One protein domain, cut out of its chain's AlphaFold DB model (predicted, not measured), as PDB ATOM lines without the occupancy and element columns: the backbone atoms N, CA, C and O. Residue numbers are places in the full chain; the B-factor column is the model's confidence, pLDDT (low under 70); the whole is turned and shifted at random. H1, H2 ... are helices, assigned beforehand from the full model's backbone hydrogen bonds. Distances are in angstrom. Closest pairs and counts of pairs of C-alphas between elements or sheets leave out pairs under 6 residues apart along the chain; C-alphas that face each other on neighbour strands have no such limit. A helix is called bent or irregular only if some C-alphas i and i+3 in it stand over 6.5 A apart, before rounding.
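AT A GLANCE: This is residues 398 to 488 of the 496 residues of an uncharacterized protein of Frankia irregularis (UniProt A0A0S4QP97). Six helices form a nearly closed ring: H1 to H4 follow one another in three successive hairpins, and H5 and H6 cross, H6 packing back on H1. The printed part has 91 residues, all-helix class, no named strand; it is compact, with radius of gyration of the C-alphas 12.0 A and spans 38 by 27 by 19 A.

HOW THE PARTS SIT: H1, residues 398 to 412, touches H6, residues 476 to 488, at a steep tilt of 45 degrees; their closest C-alphas, Ala 401 and Val 481, are 5.2 A apart. H6 touches H5, residues 454 to 467, at a steep 55 degrees (closest C-alphas Leu 461 and Ala 479, 5.3 A). H2, residues 416 to 424, and H3, residues 428 to 434, form a hairpin at a shallow 11 degrees; closest C-alphas Gly 419 and Gly 431, 4.0 A. H4, residues 439 to 446, is close to but not clearly touching H5. Every O i to N i+4 pair is within hydrogen-bond range in H1 to H5, and 8 of 9 in H6.

IN THESE COORDINATES: H1 runs 21.1 A from C-alpha 398 at (104.049, 126.854, 112.701). H6 is 19.4 A long and only just irregular, with C-alphas 485 and 488 being 6.7 A apart, and it ends at Pro 488, whose C-alpha 488 is at (97.048, 127.741, 119.921).

THE WHOLE: The farthest C-alphas, Arg 411 and Thr 449, are 38.2 A apart. The printed part has no cut and no long link; no printed residue is under 70 in pLDDT.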
ATOM      1  N   LEU A 398     103.452 127.033 111.369       90.56
ATOM      2  CA  LEU A 398     104.049 126.854 112.701       90.56
ATOM      3  C   LEU A 398     105.418 126.155 112.650       90.56
ATOM      4  O   LEU A 398     106.337 126.576 113.344       90.56
ATOM      5  N   ASP A 399     105.615 125.191 111.746       91.69
ATOM      6  CA  ASP A 399     106.909 124.510 111.572       91.69
ATOM      7  C   ASP A 399     108.041 125.484 111.207       91.69
ATOM      8  O   ASP A 399     109.185 125.338 111.649       91.69
ATOM      9  N   ARG A 400     107.723 126.519 110.417       90.31
ATOM     10  CA  ARG A 400     108.681 127.574 110.071       90.31
ATOM     11  C   ARG A 400     108.963 128.467 111.273       90.31
ATOM     12  O   ARG A 400     110.115 128.838 111.477       90.31
ATOM     13  N   ALA A 401     107.943 128.791 112.064       90.44
ATOM     14  CA  ALA A 401     108.108 129.535 113.310       90.44
ATOM     15  C   ALA A 401     109.052 128.782 114.277       90.44
ATOM     16  O   ALA A 401     109.978 129.373 114.827       90.44
ATOM     17  N   GLU A 402     108.917 127.460 114.396       92.00
ATOM     18  CA  GLU A 402     109.831 126.628 115.194       92.00
ATOM     19  C   GLU A 402     111.252 126.557 114.644       92.00
ATOM     20  O   GLU A 402     112.211 126.489 115.413       92.00
ATOM     21  N   ALA A 403     111.410 126.516 113.320       91.12
ATOM     22  CA  ALA A 403     112.728 126.540 112.697       91.12
ATOM     23  C   ALA A 403     113.460 127.856 113.008       91.12
ATOM     24  O   ALA A 403     114.615 127.817 113.422       91.12
ATOM     25  N   VAL A 404     112.762 128.994 112.902       89.69
ATOM     26  CA  VAL A 404     113.307 130.318 113.252       89.69
ATOM     27  C   VAL A 404     113.699 130.378 114.729       89.69
ATOM     28  O   VAL A 404     114.780 130.853 115.060       89.69
ATOM     29  N   LEU A 405     112.859 129.857 115.624       90.75
ATOM     30  CA  LEU A 405     113.152 129.846 117.058       90.75
ATOM     31  C   LEU A 405     114.403 129.005 117.387       90.75
ATOM     32  O   LEU A 405     115.255 129.450 118.150       90.75
ATOM     33  N   ARG A 406     114.567 127.837 116.748       91.06
ATOM     34  CA  ARG A 406     115.770 126.989 116.889       91.06
ATOM     35  C   ARG A 406     117.037 127.643 116.334       91.06
ATOM     36  O   ARG A 406     118.120 127.476 116.903       91.06
ATOM     37  N   GLU A 407     116.917 128.358 115.221       90.50
ATOM     38  CA  GLU A 407     118.021 129.128 114.649       90.50
ATOM     39  C   GLU A 407     118.468 130.236 115.610       90.50
ATOM     40  O   GLU A 407     119.665 130.385 115.856       90.50
ATOM     41  N   GLU A 408     117.521 130.957 116.216       89.56
ATOM     42  CA  GLU A 408     117.814 131.988 117.217       89.56
ATOM     43  C   GLU A 408     118.492 131.421 118.471       89.56
ATOM     44  O   GLU A 408     119.494 131.987 118.914       89.56
ATOM     45  N   ASP A 409     118.034 130.273 118.979       90.06
ATOM     46  CA  ASP A 409     118.696 129.579 120.094       90.06
ATOM     47  C   ASP A 409     120.139 129.210 119.766       90.06
ATOM     48  O   ASP A 409     121.047 129.481 120.551       90.06
ATOM     49  N   THR A 410     120.374 128.662 118.573       90.94
ATOM     50  CA  THR A 410     121.722 128.289 118.126       90.94
ATOM     51  C   THR A 410     122.615 129.519 117.977       90.94
ATOM     52  O   THR A 410     123.772 129.510 118.393       90.94
ATOM     53  N   ARG A 411     122.082 130.595 117.387       89.62
ATOM     54  CA  ARG A 411     122.832 131.816 117.081       89.62
ATOM     55  C   ARG A 411     123.209 132.604 118.331       89.62
ATOM     56  O   ARG A 411     124.271 133.223 118.352       89.62
ATOM     57  N   ARG A 412     122.336 132.634 119.339       87.94
ATOM     58  CA  ARG A 412     122.488 133.496 120.523       87.94
ATOM     59  C   ARG A 412     122.805 132.741 121.808       87.94
ATOM     60  O   ARG A 412     123.127 133.383 122.802       87.94
ATOM     61  N   GLY A 413     122.712 131.411 121.806       86.00
ATOM     62  CA  GLY A 413     122.803 130.611 123.026       86.00
ATOM     63  C   GLY A 413     121.638 130.876 123.983       86.00
ATOM     64  O   GLY A 413     121.830 130.862 125.198       86.00
ATOM     65  N   THR A 414     120.454 131.189 123.447       85.69
ATOM     66  CA  THR A 414     119.231 131.365 124.242       85.69
ATOM     67  C   THR A 414     118.555 130.024 124.514       85.69
ATOM     68  O   THR A 414     118.927 129.003 123.940       85.69
ATOM     69  N   ASP A 415     117.569 130.028 125.413       85.81
ATOM     70  CA  ASP A 415     116.793 128.838 125.782       85.81
ATOM     71  C   ASP A 415     115.301 129.003 125.436       85.81
ATOM     72  O   ASP A 415     114.397 128.684 126.216       85.81
ATOM     73  N   LEU A 416     115.013 129.586 124.267       89.31
ATOM     74  CA  LEU A 416     113.637 129.786 123.813       89.31
ATOM     75  C   LEU A 416     112.957 128.437 123.554       89.31
ATOM     76  O   LEU A 416     111.764 128.282 123.839       89.31
ATOM     77  N   GLY A 417     113.712 127.450 123.073       91.00
ATOM     78  CA  GLY A 417     113.267 126.093 122.799       91.00
ATOM     79  C   GLY A 417     112.771 125.356 124.041       91.00
ATOM     80  O   GLY A 417     111.727 124.702 123.964       91.00
ATOM     81  N   ALA A 418     113.431 125.498 125.199       91.38
ATOM     82  CA  ALA A 418     112.915 124.910 126.438       91.38
ATOM     83  C   ALA A 418     111.605 125.567 126.877       91.38
ATOM     84  O   ALA A 418     110.687 124.866 127.305       91.38
ATOM     85  N   GLY A 419     111.480 126.888 126.712       92.62
ATOM     86  CA  GLY A 419     110.217 127.586 126.950       92.62
ATOM     87  C   GLY A 419     109.083 127.010 126.098       92.62
ATOM     88  O   GLY A 419     108.043 126.632 126.637       92.62
ATOM     89  N   LEU A 420     109.308 126.822 124.791       93.62
ATOM     90  CA  LEU A 420     108.330 126.196 123.895       93.62
ATOM     91  C   LEU A 420     107.979 124.756 124.309       93.62
ATOM     92  O   LEU A 420     106.810 124.370 124.271       93.62
ATOM     93  N   ALA A 421     108.968 123.960 124.721       94.06
ATOM     94  CA  ALA A 421     108.739 122.598 125.197       94.06
ATOM     95  C   ALA A 421     107.849 122.566 126.454       94.06
ATOM     96  O   ALA A 421     106.951 121.728 126.550       94.06
ATOM     97  N   LEU A 422     108.042 123.506 127.387       94.88
ATOM     98  CA  LEU A 422     107.198 123.655 128.578       94.88
ATOM     99  C   LEU A 422     105.760 124.049 128.217       94.88
ATOM    100  O   LEU A 422     104.821 123.454 128.748       94.88
ATOM    101  N   LEU A 423     105.575 124.992 127.285       92.25
ATOM    102  CA  LEU A 423     104.248 125.387 126.794       92.25
ATOM    103  C   LEU A 423     103.491 124.188 126.202       92.25
ATOM    104  O   LEU A 423     102.332 123.956 126.533       92.25
ATOM    105  N   ARG A 424     104.165 123.374 125.381       92.69
ATOM    106  CA  ARG A 424     103.594 122.153 124.780       92.69
ATOM    107  C   ARG A 424     103.213 121.088 125.799       92.69
ATOM    108  O   ARG A 424     102.282 120.328 125.565       92.69
ATOM    109  N   ALA A 425     103.916 121.045 126.926       93.88
ATOM    110  CA  ALA A 425     103.596 120.166 128.042       93.88
ATOM    111  C   ALA A 425     102.435 120.690 128.915       93.88
ATOM    112  O   ALA A 425     102.209 120.159 130.000       93.88
ATOM    113  N   GLY A 426     101.735 121.753 128.495       91.00
ATOM    114  CA  GLY A 426     100.659 122.388 129.263       91.00
ATOM    115  C   GLY A 426     101.152 123.230 130.444       91.00
ATOM    116  O   GLY A 426     100.353 123.726 131.234       91.00
ATOM    117  N   ARG A 427     102.470 123.428 130.585       94.38
ATOM    118  CA  ARG A 427     103.076 124.234 131.655       94.38
ATOM    119  C   ARG A 427     103.226 125.684 131.204       94.38
ATOM    120  O   ARG A 427     104.331 126.227 131.178       94.38
ATOM    121  N   THR A 428     102.104 126.311 130.839       92.44
ATOM    122  CA  THR A 428     102.074 127.634 130.193       92.44
ATOM    123  C   THR A 428     102.838 128.693 130.989       92.44
ATOM    124  O   THR A 428     103.707 129.369 130.445       92.44
ATOM    125  N   GLY A 429     102.585 128.793 132.297       94.31
ATOM    126  CA  GLY A 429     103.279 129.752 133.162       94.31
ATOM    127  C   GLY A 429     104.798 129.550 133.192       94.31
ATOM    128  O   GLY A 429     105.543 130.517 133.071       94.31
ATOM    129  N   ASP A 430     105.267 128.303 133.283       95.44
ATOM    130  CA  ASP A 430     106.703 127.996 133.322       95.44
ATOM    131  C   ASP A 430     107.394 128.301 131.990       95.44
ATOM    132  O   ASP A 430     108.500 128.842 131.983       95.44
ATOM    133  N   GLY A 431     106.733 128.011 130.864       94.38
ATOM    134  CA  GLY A 431     107.252 128.336 129.536       94.38
ATOM    135  C   GLY A 431     107.400 129.843 129.313       94.38
ATOM    136  O   GLY A 431     108.453 130.303 128.873       94.38
ATOM    137  N   LEU A 432     106.396 130.637 129.703       95.00
ATOM    138  CA  LEU A 432     106.470 132.105 129.630       95.00
ATOM    139  C   LEU A 432     107.558 132.679 130.554       95.00
ATOM    140  O   LEU A 432     108.245 133.639 130.200       95.00
ATOM    141  N   ARG A 433     107.747 132.068 131.726       95.88
ATOM    142  CA  ARG A 433     108.782 132.442 132.697       95.88
ATOM    143  C   ARG A 433     110.191 132.133 132.172       95.88
ATOM    144  O   ARG A 433     111.104 132.937 132.377       95.88
ATOM    145  N   ALA A 434     110.362 131.035 131.427       94.19
ATOM    146  CA  ALA A 434     111.608 130.716 130.719       94.19
ATOM    147  C   ALA A 434     111.966 131.788 129.672       94.19
ATOM    148  O   ALA A 434     113.131 132.156 129.533       94.19
ATOM    149  N   TRP A 435     110.960 132.390 129.032       94.56
ATOM    150  CA  TRP A 435     111.117 133.546 128.138       94.56
ATOM    151  C   TRP A 435     111.225 134.901 128.860       94.56
ATOM    152  O   TRP A 435     111.134 135.950 128.227       94.56
ATOM    153  N   ARG A 436     111.434 134.905 130.185       96.38
ATOM    154  CA  ARG A 436     111.652 136.105 131.021       96.38
ATOM    155  C   ARG A 436     110.489 137.105 131.033       96.38
ATOM    156  O   ARG A 436     110.679 138.285 131.360       96.38
ATOM    157  N   ILE A 437     109.276 136.642 130.735       96.38
ATOM    158  CA  ILE A 437     108.054 137.428 130.931       96.38
ATOM    159  C   ILE A 437     107.818 137.594 132.440       96.38
ATOM    160  O   ILE A 437     108.068 136.679 133.222       96.38
ATOM    161  N   SER A 438     107.389 138.783 132.874       95.88
ATOM    162  CA  SER A 438     107.171 139.057 134.305       95.88
ATOM    163  C   SER A 438     105.942 138.327 134.859       95.88
ATOM    164  O   SER A 438     104.959 138.171 134.140       95.88
ATOM    165  N   GLU A 439     105.934 137.978 136.154       96.06
ATOM    166  CA  GLU A 439     104.770 137.333 136.797       96.06
ATOM    167  C   GLU A 439     103.473 138.117 136.590       96.06
ATOM    168  O   GLU A 439     102.450 137.537 136.252       96.06
ATOM    169  N   LYS A 440     103.517 139.451 136.703       94.69
ATOM    170  CA  LYS A 440     102.346 140.309 136.465       94.69
ATOM    171  C   LYS A 440     101.767 140.113 135.058       94.69
ATOM    172  O   LYS A 440     100.550 140.055 134.900       94.69
ATOM    173  N   GLN A 441     102.629 140.035 134.040       94.44
ATOM    174  CA  GLN A 441     102.217 139.799 132.652       94.44
ATOM    175  C   GLN A 441     101.743 138.356 132.450       94.44
ATOM    176  O   GLN A 441     100.734 138.155 131.784       94.44
ATOM    177  N   ILE A 442     102.426 137.371 133.045       95.19
ATOM    178  CA  ILE A 442     102.029 135.957 132.991       95.19
ATOM    179  C   ILE A 442     100.622 135.796 133.557       95.19
ATOM    180  O   ILE A 442      99.753 135.316 132.837       95.19
ATOM    181  N   THR A 443     100.376 136.267 134.785       92.06
ATOM    182  CA  THR A 443      99.059 136.215 135.431       92.06
ATOM    183  C   THR A 443      97.990 136.839 134.543       92.06
ATOM    184  O   THR A 443      96.956 136.225 134.326       92.06
ATOM    185  N   ALA A 444      98.245 138.017 133.963       89.12
ATOM    186  CA  ALA A 444      97.279 138.669 133.082       89.12
ATOM    187  C   ALA A 444      96.993 137.886 131.784       89.12
ATOM    188  O   ALA A 444      95.862 137.900 131.312       89.12
ATOM    189  N   LEU A 445      97.997 137.224 131.198       90.06
ATOM    190  CA  LEU A 445      97.844 136.467 129.949       90.06
ATOM    191  C   LEU A 445      97.102 135.138 130.159       90.06
ATOM    192  O   LEU A 445      96.278 134.760 129.321       90.06
ATOM    193  N   ILE A 446      97.387 134.440 131.262       90.44
ATOM    194  CA  ILE A 446      96.830 133.106 131.539       90.44
ATOM    195  C   ILE A 446      95.480 133.137 132.262       90.44
ATOM    196  O   ILE A 446      94.834 132.099 132.333       90.44
ATOM    197  N   ASP A 447      95.064 134.284 132.805       86.00
ATOM    198  CA  ASP A 447      93.814 134.420 133.559       86.00
ATOM    199  C   ASP A 447      92.579 134.222 132.659       86.00
ATOM    200  O   ASP A 447      92.257 135.128 131.880       86.00
ATOM    201  N   PRO A 448      91.854 133.089 132.773       81.69
ATOM    202  CA  PRO A 448      90.765 132.736 131.868       81.69
ATOM    203  C   PRO A 448      89.596 133.732 131.903       81.69
ATOM    204  O   PRO A 448      88.820 133.786 130.951       81.69
ATOM    205  N   THR A 449      89.469 134.560 132.947       78.00
ATOM    206  CA  THR A 449      88.354 135.511 133.069       78.00
ATOM    207  C   THR A 449      88.599 136.827 132.335       78.00
ATOM    208  O   THR A 449      87.684 137.637 132.203       78.00
ATOM    209  N   ARG A 450      89.823 137.074 131.855       79.88
ATOM    210  CA  ARG A 450      90.214 138.334 131.201       79.88
ATOM    211  C   ARG A 450      90.469 138.125 129.724       79.88
ATOM    212  O   ARG A 450      91.047 137.115 129.369       79.88
ATOM    213  N   ALA A 451      90.140 139.081 128.864       83.94
ATOM    214  CA  ALA A 451      90.567 138.991 127.468       83.94
ATOM    215  C   ALA A 451      92.104 139.011 127.365       83.94
ATOM    216  O   ALA A 451      92.765 139.806 128.042       83.94
ATOM    217  N   ALA A 452      92.667 138.191 126.476       88.69
ATOM    218  CA  ALA A 452      94.073 138.283 126.098       88.69
ATOM    219  C   ALA A 452      94.178 138.686 124.628       88.69
ATOM    220  O   ALA A 452      93.609 138.043 123.743       88.69
ATOM    221  N   SER A 453      94.931 139.751 124.364       91.56
ATOM    222  CA  SER A 453      95.131 140.270 123.012       91.56
ATOM    223  C   SER A 453      96.543 139.992 122.490       91.56
ATOM    224  O   SER A 453      97.532 140.008 123.227       91.56
ATOM    225  N   TYR A 454      96.658 139.796 121.183       94.38
ATOM    226  CA  TYR A 454      97.917 139.601 120.479       94.38
ATOM    227  C   TYR A 454      98.909 140.766 120.688       94.38
ATOM    228  O   TYR A 454     100.075 140.485 120.960       94.38
ATOM    229  N   PRO A 455      98.510 142.059 120.690       92.75
ATOM    230  CA  PRO A 455      99.432 143.156 121.006       92.75
ATOM    231  C   PRO A 455      99.982 143.105 122.432       92.75
ATOM    232  O   PRO A 455     101.120 143.504 122.678       92.75
ATOM    233  N   GLN A 456      99.176 142.679 123.411       92.50
ATOM    234  CA  GLN A 456      99.663 142.478 124.783       92.50
ATOM    235  C   GLN A 456     100.692 141.347 124.818       92.50
ATOM    236  O   GLN A 456     101.744 141.505 125.434       92.50
ATOM    237  N   LEU A 457     100.419 140.252 124.105       94.88
ATOM    238  CA  LEU A 457     101.329 139.121 124.002       94.88
ATOM    239  C   LEU A 457     102.657 139.498 123.324       94.88
ATOM    240  O   LEU A 457     103.721 139.242 123.883       94.88
ATOM    241  N   VAL A 458     102.616 140.165 122.166       95.62
ATOM    242  CA  VAL A 458     103.820 140.624 121.447       95.62
ATOM    243  C   VAL A 458     104.649 141.576 122.304       95.62
ATOM    244  O   VAL A 458     105.872 141.448 122.329       95.62
ATOM    245  N   ARG A 459     104.015 142.498 123.043       94.69
ATOM    246  CA  ARG A 459     104.720 143.391 123.978       94.69
ATOM    247  C   ARG A 459     105.400 142.613 125.103       94.69
ATOM    248  O   ARG A 459     106.597 142.780 125.304       94.69
ATOM    249  N   ALA A 460     104.680 141.704 125.764       95.50
ATOM    250  CA  ALA A 460     105.244 140.871 126.826       95.50
ATOM    251  C   ALA A 460     106.437 140.028 126.338       95.50
ATOM    252  O   ALA A 460     107.463 139.959 127.012       95.50
ATOM    253  N   LEU A 461     106.327 139.438 125.144       95.88
ATOM    254  CA  LEU A 461     107.404 138.677 124.509       95.88
ATOM    255  C   LEU A 461     108.586 139.559 124.117       95.88
ATOM    256  O   LEU A 461     109.726 139.169 124.329       95.88
ATOM    257  N   THR A 462     108.331 140.752 123.584       95.31
ATOM    258  CA  THR A 462     109.381 141.717 123.237       95.31
ATOM    259  C   THR A 462     110.191 142.102 124.475       95.31
ATOM    260  O   THR A 462     111.420 142.031 124.447       95.31
ATOM    261  N   ASP A 463     109.516 142.429 125.580       94.38
ATOM    262  CA  ASP A 463     110.162 142.759 126.854       94.38
ATOM    263  C   ASP A 463     110.956 141.567 127.417       94.38
ATOM    264  O   ASP A 463     112.058 141.733 127.945       94.38
ATOM    265  N   GLY A 464     110.399 140.355 127.314       95.25
ATOM    266  CA  GLY A 464     111.053 139.112 127.728       95.25
ATOM    267  C   GLY A 464     112.315 138.817 126.914       95.25
ATOM    268  O   GLY A 464     113.388 138.607 127.476       95.25
ATOM    269  N   LEU A 465     112.226 138.906 125.587       93.94
ATOM    270  CA  LEU A 465     113.343 138.681 124.669       93.94
ATOM    271  C   LEU A 465     114.475 139.696 124.871       93.94
ATOM    272  O   LEU A 465     115.643 139.320 124.827       93.94
ATOM    273  N   GLN A 466     114.170 140.962 125.171       93.94
ATOM    274  CA  GLN A 466     115.209 141.939 125.530       93.94
ATOM    275  C   GLN A 466     115.992 141.506 126.777       93.94
ATOM    276  O   GLN A 466     117.217 141.610 126.805       93.94
ATOM    277  N   LYS A 467     115.315 140.937 127.783       93.56
ATOM    278  CA  LYS A 467     115.970 140.368 128.978       93.56
ATOM    279  C   LYS A 467     116.760 139.094 128.672       93.56
ATOM    280  O   LYS A 467     117.671 138.759 129.424       93.56
ATOM    281  N   CYS A 468     116.446 138.409 127.573       89.62
ATOM    282  CA  CYS A 468     117.244 137.311 127.020       89.62
ATOM    283  C   CYS A 468     118.432 137.790 126.162       89.62
ATOM    284  O   CYS A 468     119.119 136.958 125.578       89.62
ATOM    285  N   GLY A 469     118.686 139.101 126.068       90.69
ATOM    286  CA  GLY A 469     119.842 139.659 125.360       90.69
ATOM    287  C   GLY A 469     119.596 140.029 123.894       90.69
ATOM    288  O   GLY A 469     120.551 140.323 123.175       90.69
ATOM    289  N   PHE A 470     118.346 140.039 123.422       92.06
ATOM    290  CA  PHE A 470     118.030 140.570 122.095       92.06
ATOM    291  C   PHE A 470     118.128 142.102 122.087       92.06
ATOM    292  O   PHE A 470     117.620 142.772 122.990       92.06
ATOM    293  N   ALA A 471     118.725 142.682 121.041       90.38
ATOM    294  CA  ALA A 471     118.728 144.134 120.880       90.38
ATOM    295  C   ALA A 471     117.317 144.647 120.546       90.38
ATOM    296  O   ALA A 471     116.530 143.959 119.895       90.38
ATOM    297  N   LYS A 472     116.997 145.891 120.932       83.50
ATOM    298  CA  LYS A 472     115.654 146.485 120.760       83.50
ATOM    299  C   LYS A 472     115.098 146.324 119.335       83.50
ATOM    300  O   LYS A 472     113.939 145.952 119.183       83.50
ATOM    301  N   GLY A 473     115.923 146.531 118.305       84.44
ATOM    302  CA  GLY A 473     115.529 146.409 116.892       84.44
ATOM    303  C   GLY A 473     115.383 144.976 116.358       84.44
ATOM    304  O   GLY A 473     114.891 144.794 115.252       84.44
ATOM    305  N   GLU A 474     115.781 143.961 117.126       88.81
ATOM    306  CA  GLU A 474     115.836 142.556 116.687       88.81
ATOM    307  C   GLU A 474     114.724 141.690 117.300       88.81
ATOM    308  O   GLU A 474     114.622 140.501 117.015       88.81
ATOM    309  N   THR A 475     113.894 142.271 118.164       90.25
ATOM    310  CA  THR A 475     112.951 141.531 119.021       90.25
ATOM    311  C   THR A 475     111.609 141.243 118.361       90.25
ATOM    312  O   THR A 475     110.983 140.235 118.677       90.25
ATOM    313  N   LEU A 476     111.165 142.089 117.426       89.69
ATOM    314  CA  LEU A 476     109.804 142.024 116.890       89.69
ATOM    315  C   LEU A 476     109.523 140.712 116.143       89.69
ATOM    316  O   LEU A 476     108.513 140.069 116.402       89.69
ATOM    317  N   CYS A 477     110.403 140.298 115.228       91.25
ATOM    318  CA  CYS A 477     110.190 139.075 114.447       91.25
ATOM    319  C   CYS A 477     110.178 137.812 115.340       91.25
ATOM    320  O   CYS A 477     109.185 137.080 115.291       91.25
ATOM    321  N   PRO A 478     111.169 137.585 116.230       91.62
ATOM    322  CA  PRO A 478     111.108 136.489 117.197       91.62
ATOM    323  C   PRO A 478     109.885 136.557 118.123       91.62
ATOM    324  O   PRO A 478     109.289 135.521 118.410       91.62
ATOM    325  N   ALA A 479     109.457 137.753 118.547       94.44
ATOM    326  CA  ALA A 479     108.249 137.916 119.357       94.44
ATOM    327  C   ALA A 479     106.985 137.484 118.597       94.44
ATOM    328  O   ALA A 479     106.151 136.782 119.159       94.44
ATOM    329  N   ILE A 480     106.849 137.846 117.317       94.56
ATOM    330  CA  ILE A 480     105.728 137.404 116.470       94.56
ATOM    331  C   ILE A 480     105.747 135.881 116.309       94.56
ATOM    332  O   ILE A 480     104.713 135.237 116.457       94.56
ATOM    333  N   VAL A 481     106.920 135.300 116.055       94.12
ATOM    334  CA  VAL A 481     107.116 133.846 115.949       94.12
ATOM    335  C   VAL A 481     106.677 133.133 117.232       94.12
ATOM    336  O   VAL A 481     105.867 132.208 117.176       94.12
ATOM    337  N   CYS A 482     107.143 133.598 118.392       94.25
ATOM    338  CA  CYS A 482     106.754 133.040 119.686       94.25
ATOM    339  C   CYS A 482     105.252 133.216 119.954       94.25
ATOM    340  O   CYS A 482     104.606 132.295 120.447       94.25
ATOM    341  N   ALA A 483     104.674 134.367 119.594       95.06
ATOM    342  CA  ALA A 483     103.248 134.636 119.757       95.06
ATOM    343  C   ALA A 483     102.378 133.703 118.899       95.06
ATOM    344  O   ALA A 483     101.373 133.181 119.385       95.06
ATOM    345  N   ASN A 484     102.785 133.439 117.655       93.50
ATOM    346  CA  ASN A 484     102.119 132.488 116.765       93.50
ATOM    347  C   ASN A 484     102.167 131.055 117.303       93.50
ATOM    348  O   ASN A 484     101.170 130.343 117.223       93.50
ATOM    349  N   LEU A 485     103.295 130.643 117.888       92.94
ATOM    350  CA  LEU A 485     103.428 129.328 118.524       92.94
ATOM    351  C   LEU A 485     102.611 129.212 119.814       92.94
ATOM    352  O   LEU A 485     102.095 128.139 120.118       92.94
ATOM    353  N   LEU A 486     102.491 130.304 120.570       92.19
ATOM    354  CA  LEU A 486     101.770 130.326 121.837       92.19
ATOM    355  C   LEU A 486     100.251 130.405 121.654       92.19
ATOM    356  O   LEU A 486      99.534 129.806 122.444       92.19
ATOM    357  N   THR A 487      99.753 131.127 120.646       91.69
ATOM    358  CA  THR A 487      98.309 131.387 120.476       91.69
ATOM    359  C   THR A 487      97.454 130.106 120.530       91.69
ATOM    360  O   THR A 487      96.492 130.095 121.293       91.69
ATOM    361  N   PRO A 488      97.802 128.999 119.840       90.06
ATOM    362  CA  PRO A 488      97.048 127.741 119.921       90.06
ATOM    363  C   PRO A 488      97.186 126.992 121.256       90.06
ATOM    364  O   PRO A 488      96.452 126.038 121.493       90.06
TER     365      PRO A 488